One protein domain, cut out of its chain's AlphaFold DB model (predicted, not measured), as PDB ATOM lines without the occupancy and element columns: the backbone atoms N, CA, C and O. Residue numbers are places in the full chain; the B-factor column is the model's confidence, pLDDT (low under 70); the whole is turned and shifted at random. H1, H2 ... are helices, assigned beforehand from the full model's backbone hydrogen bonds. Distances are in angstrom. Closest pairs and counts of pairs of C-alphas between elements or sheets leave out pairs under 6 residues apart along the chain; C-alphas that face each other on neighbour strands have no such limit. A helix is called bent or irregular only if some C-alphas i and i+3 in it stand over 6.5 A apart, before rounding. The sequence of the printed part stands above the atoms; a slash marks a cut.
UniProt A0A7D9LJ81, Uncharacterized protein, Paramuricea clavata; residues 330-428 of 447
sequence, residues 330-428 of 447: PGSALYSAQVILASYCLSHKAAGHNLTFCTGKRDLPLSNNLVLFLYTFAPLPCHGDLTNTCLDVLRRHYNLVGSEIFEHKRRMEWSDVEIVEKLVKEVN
ATOM      1  N   PRO A 330     193.119 156.374  96.629       36.75
ATOM      2  CA  PRO A 330     191.781 155.886  96.259       36.75
ATOM      3  C   PRO A 330     191.756 154.912  95.067       36.75
ATOM      4  O   PRO A 330     190.855 154.083  94.953       36.75
ATOM      5  N   GLY A 331     192.765 154.986  94.194       42.97
ATOM      6  CA  GLY A 331     192.984 154.080  93.066       42.97
ATOM      7  C   GLY A 331     193.907 152.892  93.361       42.97
ATOM      8  O   GLY A 331     194.338 152.249  92.425       42.97
ATOM      9  N   SER A 332     194.261 152.592  94.610       51.38
ATOM     10  CA  SER A 332     195.139 151.462  94.971       51.38
ATOM     11  C   SER A 332     194.365 150.303  95.618       51.38
ATOM     12  O   SER A 332     194.665 149.136  95.372       51.38
ATOM     13  N   ALA A 333     193.299 150.603  96.368       45.06
ATOM     14  CA  ALA A 333     192.570 149.616  97.167       45.06
ATOM     15  C   ALA A 333     191.838 148.551  96.323       45.06
ATOM     16  O   ALA A 333     191.943 147.362  96.618       45.06
ATOM     17  N   LEU A 334     191.151 148.938  95.239       45.00
ATOM     18  CA  LEU A 334     190.473 147.996  94.328       45.00
ATOM     19  C   LEU A 334     191.453 147.229  93.423       45.00
ATOM     20  O   LEU A 334     191.219 146.063  93.108       45.00
ATOM     21  N   TYR A 335     192.568 147.862  93.053       56.78
ATOM     22  CA  TYR A 335     193.616 147.263  92.223       56.78
ATOM     23  C   TYR A 335     194.428 146.228  93.007       56.78
ATOM     24  O   TYR A 335     194.808 145.194  92.460       56.78
ATOM     25  N   SER A 336     194.630 146.463  94.306       64.56
ATOM     26  CA  SER A 336     195.406 145.573  95.168       64.56
ATOM     27  C   SER A 336     194.836 144.154  95.204       64.56
ATOM     28  O   SER A 336     195.591 143.205  95.041       64.56
ATOM     29  N   ALA A 337     193.514 143.975  95.313       76.50
ATOM     30  CA  ALA A 337     192.920 142.649  95.496       76.50
ATOM     31  C   ALA A 337     193.124 141.717  94.288       76.50
ATOM     32  O   ALA A 337     193.442 140.539  94.465       76.50
ATOM     33  N   GLN A 338     192.977 142.234  93.062       79.88
ATOM     34  CA  GLN A 338     193.203 141.443  91.847       79.88
ATOM     35  C   GLN A 338     194.681 141.094  91.669       79.88
ATOM     36  O   GLN A 338     194.995 139.950  91.349       79.88
ATOM     37  N   VAL A 339     195.579 142.050  91.918       86.50
ATOM     38  CA  VAL A 339     197.030 141.841  91.804       86.50
ATOM     39  C   VAL A 339     197.526 140.864  92.869       86.50
ATOM     40  O   VAL A 339     198.280 139.952  92.548       86.50
ATOM     41  N   ILE A 340     197.051 140.986  94.113       88.50
ATOM     42  CA  ILE A 340     197.332 140.050  95.213       88.50
ATOM     43  C   ILE A 340     196.911 138.634  94.814       88.50
ATOM     44  O   ILE A 340     197.709 137.699  94.894       88.50
ATOM     45  N   LEU A 341     195.673 138.474  94.340       88.31
ATOM     46  CA  LEU A 341     195.155 137.179  93.912       88.31
ATOM     47  C   LEU A 341     195.958 136.603  92.739       88.31
ATOM     48  O   LEU A 341     196.334 135.431  92.766       88.31
ATOM     49  N   ALA A 342     196.239 137.419  91.722       90.25
ATOM     50  CA  ALA A 342     197.038 137.018  90.574       90.25
ATOM     51  C   ALA A 342     198.450 136.603  91.001       90.25
ATOM     52  O   ALA A 342     198.907 135.537  90.606       90.25
ATOM     53  N   SER A 343     199.115 137.374  91.864       93.69
ATOM     54  CA  SER A 343     200.448 137.047  92.384       93.69
ATOM     55  C   SER A 343     200.473 135.738  93.170       93.69
ATOM     56  O   SER A 343     201.388 134.938  92.970       93.69
ATOM     57  N   TYR A 344     199.475 135.491  94.024       93.81
ATOM     58  CA  TYR A 344     199.332 134.223  94.745       93.81
ATOM     59  C   TYR A 344     199.179 133.051  93.764       93.81
ATOM     60  O   TYR A 344     199.971 132.108  93.769       93.81
ATOM     61  N   CYS A 345     198.210 133.143  92.852       93.12
ATOM     62  CA  CYS A 345     197.914 132.068  91.912       93.12
ATOM     63  C   CYS A 345     199.046 131.811  90.909       93.12
ATOM     64  O   CYS A 345     199.336 130.655  90.612       93.12
ATOM     65  N   LEU A 346     199.716 132.854  90.413       94.19
ATOM     66  CA  LEU A 346     200.872 132.722  89.523       94.19
ATOM     67  C   LEU A 346     202.055 132.053  90.232       94.19
ATOM     68  O   LEU A 346     202.712 131.208  89.626       94.19
ATOM     69  N   SER A 347     202.286 132.367  91.511       95.88
ATOM     70  CA  SER A 347     203.332 131.724  92.321       95.88
ATOM     71  C   SER A 347     203.059 130.228  92.510       95.88
ATOM     72  O   SER A 347     203.935 129.402  92.268       95.88
ATOM     73  N   HIS A 348     201.825 129.856  92.865       95.31
ATOM     74  CA  HIS A 348     201.440 128.450  93.022       95.31
ATOM     75  C   HIS A 348     201.415 127.679  91.704       95.31
ATOM     76  O   HIS A 348     201.847 126.529  91.662       95.31
ATOM     77  N   LYS A 349     200.972 128.312  90.613       93.31
ATOM     78  CA  LYS A 349     201.043 127.721  89.274       93.31
ATOM     79  C   LYS A 349     202.492 127.429  88.884       93.31
ATOM     80  O   LYS A 349     202.765 126.360  88.348       93.31
ATOM     81  N   ALA A 350     203.418 128.347  89.172       95.31
ATOM     82  CA  ALA A 350     204.845 128.139  88.936       95.31
ATOM     83  C   ALA A 350     205.442 127.021  89.812       95.31
ATOM     84  O   ALA A 350     206.357 126.337  89.370       95.31
ATOM     85  N   ALA A 351     204.887 126.786  91.006       96.44
ATOM     86  CA  ALA A 351     205.223 125.645  91.863       96.44
ATOM     87  C   ALA A 351     204.589 124.308  91.407       96.44
ATOM     88  O   ALA A 351     204.767 123.285  92.063       96.44
ATOM     89  N   GLY A 352     203.808 124.297  90.319       93.81
ATOM     90  CA  GLY A 352     203.102 123.108  89.833       93.81
ATOM     91  C   GLY A 352     201.821 122.763  90.603       93.81
ATOM     92  O   GLY A 352     201.230 121.711  90.367       93.81
ATOM     93  N   HIS A 353     201.360 123.629  91.510       92.50
ATOM     94  CA  HIS A 353     200.122 123.405  92.255       92.50
ATOM     95  C   HIS A 353     198.901 123.756  91.397       92.50
ATOM     96  O   HIS A 353     198.865 124.785  90.719       92.50
ATOM     97  N   ASN A 354     197.852 122.938  91.492       84.25
ATOM     98  CA  ASN A 354     196.558 123.197  90.866       84.25
ATOM     99  C   ASN A 354     195.512 123.534  91.938       84.25
ATOM    100  O   ASN A 354     194.802 122.662  92.436       84.25
ATOM    101  N   LEU A 355     195.461 124.804  92.342       84.62
ATOM    102  CA  LEU A 355     194.531 125.265  93.369       84.62
ATOM    103  C   LEU A 355     193.165 125.576  92.748       84.62
ATOM    104  O   LEU A 355     193.052 126.491  91.935       84.62
ATOM    105  N   THR A 356     192.111 124.891  93.197       79.44
ATOM    106  CA  THR A 356     190.719 125.122  92.751       79.44
ATOM    107  C   THR A 356     190.282 126.582  92.910       79.44
ATOM    108  O   THR A 356     189.594 127.148  92.059       79.44
ATOM    109  N   PHE A 357     190.756 127.224  93.979       76.75
ATOM    110  CA  PHE A 357     190.582 128.649  94.245       76.75
ATOM    111  C   PHE A 357     191.117 129.556  93.117       76.75
ATOM    112  O   PHE A 357     190.546 130.615  92.849       76.75
ATOM    113  N   CYS A 358     192.186 129.128  92.444       81.75
ATOM    114  CA  CYS A 358     192.827 129.839  91.340       81.75
ATOM    115  C   CYS A 358     192.257 129.469  89.965       81.75
ATOM    116  O   CYS A 358     192.353 130.278  89.051       81.75
ATOM    117  N   THR A 359     191.654 128.286  89.808       64.06
ATOM    118  CA  THR A 359     191.067 127.837  88.532       64.06
ATOM    119  C   THR A 359     189.628 128.307  88.322       64.06
ATOM    120  O   THR A 359     189.194 128.455  87.185       64.06
ATOM    121  N   GLY A 360     188.869 128.549  89.398       59.59
ATOM    122  CA  GLY A 360     187.480 129.031  89.327       59.59
ATOM    123  C   GLY A 360     187.338 130.524  88.998       59.59
ATOM    124  O   GLY A 360     186.229 131.025  88.814       59.59
ATOM    125  N   LYS A 361     188.454 131.251  88.932       58.12
ATOM    126  CA  LYS A 361     188.521 132.665  88.567       58.12
ATOM    127  C   LYS A 361     189.236 132.724  87.216       58.12
ATOM    128  O   LYS A 361     190.284 132.109  87.091       58.12
ATOM    129  N   ARG A 362     188.611 133.378  86.221       53.88
ATOM    130  CA  ARG A 362     189.074 133.581  84.824       53.88
ATOM    131  C   ARG A 362     190.598 133.574  84.707       53.88
ATOM    132  O   ARG A 362     191.225 134.142  85.595       53.88
ATOM    133  N   ASP A 363     191.139 133.026  83.610       62.88
ATOM    134  CA  ASP A 363     192.574 133.053  83.284       62.88
ATOM    135  C   ASP A 363     193.250 134.283  83.898       62.88
ATOM    136  O   ASP A 363     192.853 135.416  83.624       62.88
ATOM    137  N   LEU A 364     194.208 134.048  84.798       76.44
ATOM    138  CA  LEU A 364     195.004 135.084  85.448       76.44
ATOM    139  C   LEU A 364     196.305 135.220  84.648       76.44
ATOM    140  O   LEU A 364     197.315 134.621  85.035       76.44
ATOM    141  N   PRO A 365     196.306 135.910  83.487       85.06
ATOM    142  CA  PRO A 365     197.509 136.055  82.697       85.06
ATOM    143  C   PRO A 365     198.540 136.864  83.474       85.06
ATOM    144  O   PRO A 365     198.221 137.744  84.275       85.06
ATOM    145  N   LEU A 366     199.803 136.609  83.152       89.06
ATOM    146  CA  LEU A 366     200.940 137.341  83.697       89.06
ATOM    147  C   LEU A 366     200.802 138.864  83.511       89.06
ATOM    148  O   LEU A 366     201.262 139.639  84.346       89.06
ATOM    149  N   SER A 367     200.117 139.288  82.443       88.75
ATOM    150  CA  SER A 367     199.857 140.692  82.121       88.75
ATOM    151  C   SER A 367     199.053 141.440  83.188       88.75
ATOM    152  O   SER A 367     199.205 142.655  83.300       88.75
ATOM    153  N   ASN A 368     198.259 140.745  84.013       85.56
ATOM    154  CA  ASN A 368     197.514 141.374  85.113       85.56
ATOM    155  C   ASN A 368     198.443 142.050  86.133       85.56
ATOM    156  O   ASN A 368     198.037 142.985  86.818       85.56
ATOM    157  N   ASN A 369     199.704 141.618  86.191       90.19
ATOM    158  CA  ASN A 369     200.683 142.103  87.155       90.19
ATOM    159  C   ASN A 369     201.707 143.073  86.551       90.19
ATOM    160  O   ASN A 369     202.674 143.434  87.220       90.19
ATOM    161  N   LEU A 370     201.489 143.578  85.327       89.50
ATOM    162  CA  LEU A 370     202.343 144.633  84.764       89.50
ATOM    163  C   LEU A 370     202.317 145.915  85.609       89.50
ATOM    164  O   LEU A 370     203.314 146.624  85.676       89.50
ATOM    165  N   VAL A 371     201.229 146.175  86.336       85.50
ATOM    166  CA  VAL A 371     201.110 147.302  87.278       85.50
ATOM    167  C   VAL A 371     202.221 147.334  88.342       85.50
ATOM    168  O   VAL A 371     202.573 148.403  88.835       85.50
ATOM    169  N   LEU A 372     202.866 146.197  88.630       89.12
ATOM    170  CA  LEU A 372     204.021 146.116  89.531       89.12
ATOM    171  C   LEU A 372     205.279 146.826  88.991       89.12
ATOM    172  O   LEU A 372     206.296 146.880  89.680       89.12
ATOM    173  N   PHE A 373     205.245 147.382  87.776       88.75
ATOM    174  CA  PHE A 373     206.315 148.212  87.205       88.75
ATOM    175  C   PHE A 373     206.069 149.719  87.319       88.75
ATOM    176  O   PHE A 373     206.890 150.505  86.853       88.75
ATOM    177  N   LEU A 374     204.974 150.149  87.948       83.25
ATOM    178  CA  LEU A 374     204.705 151.572  88.116       83.25
ATOM    179  C   LEU A 374     205.765 152.264  88.990       83.25
ATOM    180  O   LEU A 374     206.212 151.732  90.007       83.25
ATOM    181  N   TYR A 375     206.158 153.470  88.570       73.75
ATOM    182  CA  TYR A 375     206.889 154.441  89.398       73.75
ATOM    183  C   TYR A 375     205.925 155.427  90.064       73.75
ATOM    184  O   TYR A 375     206.174 155.863  91.182       73.75
ATOM    185  N   THR A 376     204.827 155.759  89.381       71.12
ATOM    186  CA  THR A 376     203.743 156.654  89.817       71.12
ATOM    187  C   THR A 376     202.411 156.160  89.233       71.12
ATOM    188  O   THR A 376     202.360 155.101  88.614       71.12
ATOM    189  N   PHE A 377     201.330 156.935  89.368       62.72
ATOM    190  CA  PHE A 377     199.990 156.583  88.877       62.72
ATOM    191  C   PHE A 377     199.860 156.377  87.355       62.72
ATOM    192  O   PHE A 377     198.848 155.835  86.935       62.72
ATOM    193  N   ALA A 378     200.803 156.860  86.534       62.88
ATOM    194  CA  ALA A 378     200.861 156.671  85.074       62.88
ATOM    195  C   ALA A 378     202.064 157.439  84.481       62.88
ATOM    196  O   ALA A 378     202.486 158.431  85.085       62.88
ATOM    197  N   PRO A 379     202.539 157.088  83.270       69.19
ATOM    198  CA  PRO A 379     202.135 155.934  82.462       69.19
ATOM    199  C   PRO A 379     202.839 154.642  82.899       69.19
ATOM    200  O   PRO A 379     203.924 154.668  83.484       69.19
ATOM    201  N   LEU A 380     202.216 153.502  82.598       74.00
ATOM    202  CA  LEU A 380     202.798 152.184  82.827       74.00
ATOM    203  C   LEU A 380     204.034 151.993  81.936       74.00
ATOM    204  O   LEU A 380     203.883 152.052  80.719       74.00
ATOM    205  N   PRO A 381     205.240 151.710  82.469       80.44
ATOM    206  CA  PRO A 381     206.416 151.529  81.614       80.44
ATOM    207  C   PRO A 381     206.299 150.338  80.650       80.44
ATOM    208  O   PRO A 381     206.898 150.336  79.583       80.44
ATOM    209  N   CYS A 382     205.495 149.340  81.005       86.06
ATOM    210  CA  CYS A 382     205.335 148.081  80.284       86.06
ATOM    211  C   CYS A 382     204.294 148.128  79.156       86.06
ATOM    212  O   CYS A 382     203.365 147.317  79.136       86.06
ATOM    213  N   HIS A 383     204.444 149.062  78.221       86.12
ATOM    214  CA  HIS A 383     203.605 149.173  77.024       86.12
ATOM    215  C   HIS A 383     204.451 149.075  75.745       86.12
ATOM    216  O   HIS A 383     205.663 149.302  75.776       86.12
ATOM    217  N   GLY A 384     203.808 148.736  74.622       88.31
ATOM    218  CA  GLY A 384     204.467 148.609  73.318       88.31
ATOM    219  C   GLY A 384     205.632 147.616  73.351       88.31
ATOM    220  O   GLY A 384     205.497 146.497  73.848       88.31
ATOM    221  N   ASP A 385     206.797 148.051  72.873       89.00
ATOM    222  CA  ASP A 385     207.998 147.214  72.753       89.00
ATOM    223  C   ASP A 385     208.548 146.723  74.106       89.00
ATOM    224  O   ASP A 385     209.276 145.731  74.168       89.00
ATOM    225  N   LEU A 386     208.184 147.377  75.215       92.00
ATOM    226  CA  LEU A 386     208.649 147.015  76.559       92.00
ATOM    227  C   LEU A 386     207.786 145.942  77.234       92.00
ATOM    228  O   LEU A 386     208.196 145.384  78.256       92.00
ATOM    229  N   THR A 387     206.608 145.627  76.687       92.81
ATOM    230  CA  THR A 387     205.681 144.665  77.296       92.81
ATOM    231  C   THR A 387     206.319 143.286  77.457       92.81
ATOM    232  O   THR A 387     206.253 142.716  78.546       92.81
ATOM    233  N   ASN A 388     207.003 142.772  76.430       94.75
ATOM    234  CA  ASN A 388     207.653 141.457  76.496       94.75
ATOM    235  C   ASN A 388     208.763 141.420  77.553       94.75
ATOM    236  O   ASN A 388     208.802 140.502  78.368       94.75
ATOM    237  N   THR A 389     209.586 142.467  77.622       95.06
ATOM    238  CA  THR A 389     210.644 142.601  78.635       95.06
ATOM    239  C   THR A 389     210.074 142.554  80.054       95.06
ATOM    240  O   THR A 389     210.594 141.843  80.916       95.06
ATOM    241  N   CYS A 390     208.973 143.265  80.313       95.06
ATOM    242  CA  CYS A 390     208.313 143.218  81.616       95.06
ATOM    243  C   CYS A 390     207.714 141.842  81.928       95.06
ATOM    244  O   CYS A 390     207.840 141.356  83.052       95.06
ATOM    245  N   LEU A 391     207.085 141.193  80.942       96.00
ATOM    246  CA  LEU A 391     206.559 139.836  81.097       96.00
ATOM    247  C   LEU A 391     207.681 138.837  81.409       96.00
ATOM    248  O   LEU A 391     207.495 137.964  82.251       96.00
ATOM    249  N   ASP A 392     208.863 138.984  80.815       96.56
ATOM    250  CA  ASP A 392     210.016 138.132  81.115       96.56
ATOM    251  C   ASP A 392     210.542 138.344  82.540       96.56
ATOM    252  O   ASP A 392     210.896 137.382  83.229       96.56
ATOM    253  N   VAL A 393     210.555 139.591  83.028       96.31
ATOM    254  CA  VAL A 393     210.879 139.888  84.433       96.31
ATOM    255  C   VAL A 393     209.856 139.246  85.375       96.31
ATOM    256  O   VAL A 393     210.259 138.579  86.328       96.31
ATOM    257  N   LEU A 394     208.551 139.361  85.098       96.69
ATOM    258  CA  LEU A 394     207.515 138.711  85.911       96.69
ATOM    259  C   LEU A 394     207.621 137.186  85.868       96.69
ATOM    260  O   LEU A 394     207.498 136.538  86.903       96.69
ATOM    261  N   ARG A 395     207.886 136.597  84.696       96.94
ATOM    262  CA  ARG A 395     208.031 135.143  84.554       96.94
ATOM    263  C   ARG A 395     209.186 134.633  85.406       96.94
ATOM    264  O   ARG A 395     209.008 133.683  86.161       96.94
ATOM    265  N   ARG A 396     210.346 135.299  85.347       97.31
ATOM    266  CA  ARG A 396     211.496 134.974  86.207       97.31
ATOM    267  C   ARG A 396     211.158 135.126  87.688       97.31
ATOM    268  O   ARG A 396     211.515 134.257  88.475       97.31
ATOM    269  N   HIS A 397     210.447 136.191  88.053       97.62
ATOM    270  CA  HIS A 397     210.017 136.426  89.427       97.62
ATOM    271  C   HIS A 397     209.125 135.294  89.960       97.62
ATOM    272  O   HIS A 397     209.445 134.708  90.992       97.62
ATOM    273  N   TYR A 398     208.046 134.939  89.256       97.50
ATOM    274  CA  TYR A 398     207.145 133.878  89.715       97.50
ATOM    275  C   TYR A 398     207.775 132.491  89.654       97.50
ATOM    276  O   TYR A 398     207.498 131.688  90.536       97.50
ATOM    277  N   ASN A 399     208.658 132.214  88.692       97.69
ATOM    278  CA  ASN A 399     209.404 130.954  88.666       97.69
ATOM    279  C   ASN A 399     210.333 130.818  89.879       97.69
ATOM    280  O   ASN A 399     210.378 129.752  90.485       97.69
ATOM    281  N   LEU A 400     211.025 131.895  90.275       97.19
ATOM    282  CA  LEU A 400     211.853 131.903  91.484       97.19
ATOM    283  C   LEU A 400     211.007 131.615  92.733       97.19
ATOM    284  O   LEU A 400     211.332 130.725  93.511       97.19
ATOM    285  N   VAL A 401     209.897 132.338  92.898       97.62
ATOM    286  CA  VAL A 401     208.980 132.145  94.033       97.62
ATOM    287  C   VAL A 401     208.373 130.738  94.018       97.62
ATOM    288  O   VAL A 401     208.278 130.103  95.064       97.62
ATOM    289  N   GLY A 402     207.990 130.237  92.842       97.75
ATOM    290  CA  GLY A 402     207.452 128.894  92.652       97.75
ATOM    291  C   GLY A 402     208.445 127.803  93.051       97.75
ATOM    292  O   GLY A 402     208.056 126.876  93.753       97.75
ATOM    293  N   SER A 403     209.728 127.953  92.696       97.69
ATOM    294  CA  SER A 403     210.804 127.049  93.137       97.69
ATOM    295  C   SER A 403     210.929 127.040  94.659       97.69
ATOM    296  O   SER A 403     210.983 125.981  95.271       97.69
ATOM    297  N   GLU A 404     210.900 128.215  95.301       96.44
ATOM    298  CA  GLU A 404     210.975 128.311  96.764       96.44
ATOM    299  C   GLU A 404     209.771 127.653  97.462       96.44
ATOM    300  O   GLU A 404     209.937 127.068  98.534       96.44
ATOM    301  N   ILE A 405     208.570 127.736  96.876       96.88
ATOM    302  CA  ILE A 405     207.369 127.050  97.381       96.88
ATOM    303  C   ILE A 405     207.509 125.534  97.204       96.88
ATOM    304  O   ILE A 405     207.308 124.788  98.162       96.88
ATOM    305  N   PHE A 406     207.878 125.087  96.000       96.88
ATOM    306  CA  PHE A 406     208.052 123.672  95.663       96.88
ATOM    307  C   PHE A 406     209.101 122.991  96.555       96.88
ATOM    308  O   PHE A 406     208.901 121.878  97.022       96.88
ATOM    309  N   GLU A 407     210.195 123.691  96.854       95.94
ATOM    310  CA  GLU A 407     211.279 123.214  97.721       95.94
ATOM    311  C   GLU A 407     210.986 123.385  99.224       95.94
ATOM    312  O   GLU A 407     211.881 123.201 100.050       95.94
ATOM    313  N   HIS A 408     209.768 123.790  99.602       92.88
ATOM    314  CA  HIS A 408     209.361 124.058 100.988       92.88
ATOM    315  C   HIS A 408     210.222 125.109 101.721       92.88
ATOM    316  O   HIS A 408     210.228 125.180 102.950       92.88
ATOM    317  N   LYS A 409     210.923 125.971 100.977       91.94
ATOM    318  CA  LYS A 409     211.696 127.108 101.512       91.94
ATOM    319  C   LYS A 409     210.815 128.325 101.793       91.94
ATOM    320  O   LYS A 409     211.200 129.202 102.570       91.94
ATOM    321  N   ARG A 410     209.639 128.393 101.161       93.38
ATOM    322  CA  ARG A 410     208.642 129.451 101.332       93.38
ATOM    323  C   ARG A 410     207.266 128.849 101.592       93.38
ATOM    324  O   ARG A 410     206.717 128.152 100.747       93.38
ATOM    325  N   ARG A 411     206.676 129.213 102.730       93.06
ATOM    326  CA  ARG A 411     205.253 129.006 103.010       93.06
ATOM    327  C   ARG A 411     204.445 130.175 102.447       93.06
ATOM    328  O   ARG A 411     204.793 131.330 102.689       93.06
ATOM    329  N   MET A 412     203.383 129.873 101.705       94.38
ATOM    330  CA  MET A 412     202.435 130.850 101.169       94.38
ATOM    331  C   MET A 412     201.048 130.210 101.175       94.38
ATOM    332  O   MET A 412     200.643 129.605 100.195       94.38
ATOM    333  N   GLU A 413     200.337 130.305 102.294       93.62
ATOM    334  CA  GLU A 413     199.040 129.647 102.458       93.62
ATOM    335  C   GLU A 413     197.929 130.680 102.558       93.62
ATOM    336  O   GLU A 413     197.973 131.579 103.399       93.62
ATOM    337  N   TRP A 414     196.888 130.544 101.736       93.06
ATOM    338  CA  TRP A 414     195.774 131.487 101.790       93.06
ATOM    339  C   TRP A 414     195.023 131.457 103.131       93.06
ATOM    340  O   TRP A 414     194.522 132.484 103.588       93.06
ATOM    341  N   SER A 415     195.013 130.312 103.820       93.69
ATOM    342  CA  SER A 415     194.448 130.188 105.168       93.69
ATOM    343  C   SER A 415     195.056 131.177 106.166       93.69
ATOM    344  O   SER A 415     194.381 131.576 107.112       93.69
ATOM    345  N   ASP A 416     196.301 131.615 105.957       94.94
ATOM    346  CA  ASP A 416     196.950 132.602 106.819       94.94
ATOM    347  C   ASP A 416     196.260 133.972 106.702       94.94
ATOM    348  O   ASP A 416     196.070 134.651 107.711       94.94
ATOM    349  N   VAL A 417     195.779 134.345 105.509       92.62
ATOM    350  CA  VAL A 417     194.949 135.548 105.298       92.62
ATOM    351  C   VAL A 417     193.635 135.429 106.057       92.62
ATOM    352  O   VAL A 417     193.244 136.350 106.771       92.62
ATOM    353  N   GLU A 418     192.963 134.284 105.941       92.44
ATOM    354  CA  GLU A 418     191.682 134.037 106.610       92.44
ATOM    355  C   GLU A 418     191.818 134.073 108.136       92.44
ATOM    356  O   GLU A 418     190.911 134.527 108.836       92.44
ATOM    357  N   ILE A 419     192.952 133.608 108.666       95.44
ATOM    358  CA  ILE A 419     193.292 133.745 110.083       95.44
ATOM    359  C   ILE A 419     193.396 135.230 110.443       95.44
ATOM    360  O   ILE A 419     192.719 135.663 111.376       95.44
ATOM    361  N   VAL A 420     194.160 136.036 109.696       94.31
ATOM    362  CA  VAL A 420     194.272 137.484 109.951       94.31
ATOM    363  C   VAL A 420     192.898 138.177 109.899       94.31
ATOM    364  O   VAL A 420     192.566 138.965 110.788       94.31
ATOM    365  N   GLU A 421     192.052 137.840 108.919       90.00
ATOM    366  CA  GLU A 421     190.685 138.371 108.779       90.00
ATOM    367  C   GLU A 421     189.732 137.938 109.914       90.00
ATOM    368  O   GLU A 421     188.720 138.600 110.170       90.00
ATOM    369  N   LYS A 422     190.037 136.851 110.634       93.12
ATOM    370  CA  LYS A 422     189.336 136.475 111.874       93.12
ATOM    371  C   LYS A 422     189.879 137.256 113.072       93.12
ATOM    372  O   LYS A 422     189.088 137.785 113.850       93.12
ATOM    373  N   LEU A 423     191.203 137.373 113.188       94.50
ATOM    374  CA  LEU A 423     191.887 138.034 114.306       94.50
ATOM    375  C   LEU A 423     191.563 139.524 114.426       94.50
ATOM    376  O   LEU A 423     191.455 140.038 115.538       94.50
ATOM    377  N   VAL A 424     191.337 140.213 113.306       90.94
ATOM    378  CA  VAL A 424     190.961 141.638 113.305       90.94
ATOM    379  C   VAL A 424     189.664 141.919 114.088       90.94
ATOM    380  O   VAL A 424     189.475 143.014 114.620       90.94
ATOM    381  N   LYS A 425     188.784 140.921 114.242       90.81
ATOM    382  CA  LYS A 425     187.548 141.057 115.027       90.81
ATOM    383  C   LYS A 425     187.822 141.177 116.527       90.81
ATOM    384  O   LYS A 425     187.060 141.842 117.220       90.81
ATOM    385  N   GLU A 426     188.922 140.606 117.029       90.56
ATOM    386  CA  GLU A 426     189.318 140.704 118.447       90.56
ATOM    387  C   GLU A 426     189.692 142.135 118.861       90.56
ATOM    388  O   GLU A 426     189.685 142.466 120.046       90.56
ATOM    389  N   VAL A 427     190.009 142.988 117.884       87.38
ATOM    390  CA  VAL A 427     190.326 144.409 118.083       87.38
ATOM    391  C   VAL A 427     189.191 145.329 117.621       87.38
ATOM    392  O   VAL A 427     189.415 146.514 117.392       87.38
ATOM    393  N   ASN A 428     187.967 144.801 117.496       87.75
ATOM    394  CA  ASN A 428     186.769 145.531 117.066       87.75
ATOM    395  C   ASN A 428     186.918 146.222 115.696       87.75
ATOM    396  O   ASN A 428     186.372 147.303 115.475       87.75
TER     397      ASN A 428
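What this domain is: This is residues 330 to 428 of the 447 residues of an uncharacterized protein of Paramuricea clavata (UniProt A0A7D9LJ81). Two long helices, H1 and H4, meet near their last residues as a V, and the short H3 sits in its opening, touching both. Residues 415 to 428, of which 415 to 427 belong to H5, stick out as a free arm, while tiny H2 lies near H1. The 99 printed residues hold five named helices, H1 to H5 in chain order, and no named strand: all helix, mostly crossed. The whole is only just loose, close to compact, with a radius of gyration of the C-alphas of 15.3 A and spans of 48 by 37 by 25 A.

Where its parts are: Find C-alpha 333 at (192.570, 149.616, 97.167); from there H1 runs through residues 333 to 350, 26.1 A. Next come H2, residues 356 to 359, and H3, residues 366 to 373, irregular with C-alphas 368 and 371 7.3 A apart. H4, residues 384 to 406, covers 33.7 A; it is only just irregular, C-alphas 385 and 388 being 6.9 A apart. H5, residues 414 to 427, ends at C-alpha 427, (190.326, 144.409, 118.083), after 21.5 A.

How they stand to each other: Look at residues 343 to 350 of H1, which touch H4 at a steep tilt of 61 degrees, the same way; the closest C-alphas, Ala 350 and Gly 402, are 4.6 A apart. Residues 338 to 346 of H1 touch H3, closest at the C-alphas of Val 339 and Asn 369, 5.9 A. H3 touches residues 390 to 395 of H4, about perpendicular at 79 degrees, closest at the C-alphas of Leu 366 and Leu 391, 6.7 A. H2 is close to H1 but not clearly touching: the C-alphas of Cys 345 and Cys 358 are 5.6 A apart. H1 and H5 are only just apart, at 8.4 A. O i to N i+4 pairs are within hydrogen-bond range in 12 of 14 for H1, 17 of 19 for H4, 7 of 10 for H5 and 0 of 4 for H3, which has 4 of 5 O i to N i+3 pairs within range; H2 is too short for an i+4 pair.

The domain as a whole: The C-alphas of Asp 385 and Glu 426, the two farthest apart, are 49.8 A apart. The printed part has no cut and no long link. Look for pLDDT under 70 at residues 330 to 336, 359 to 363 and 377 to 379.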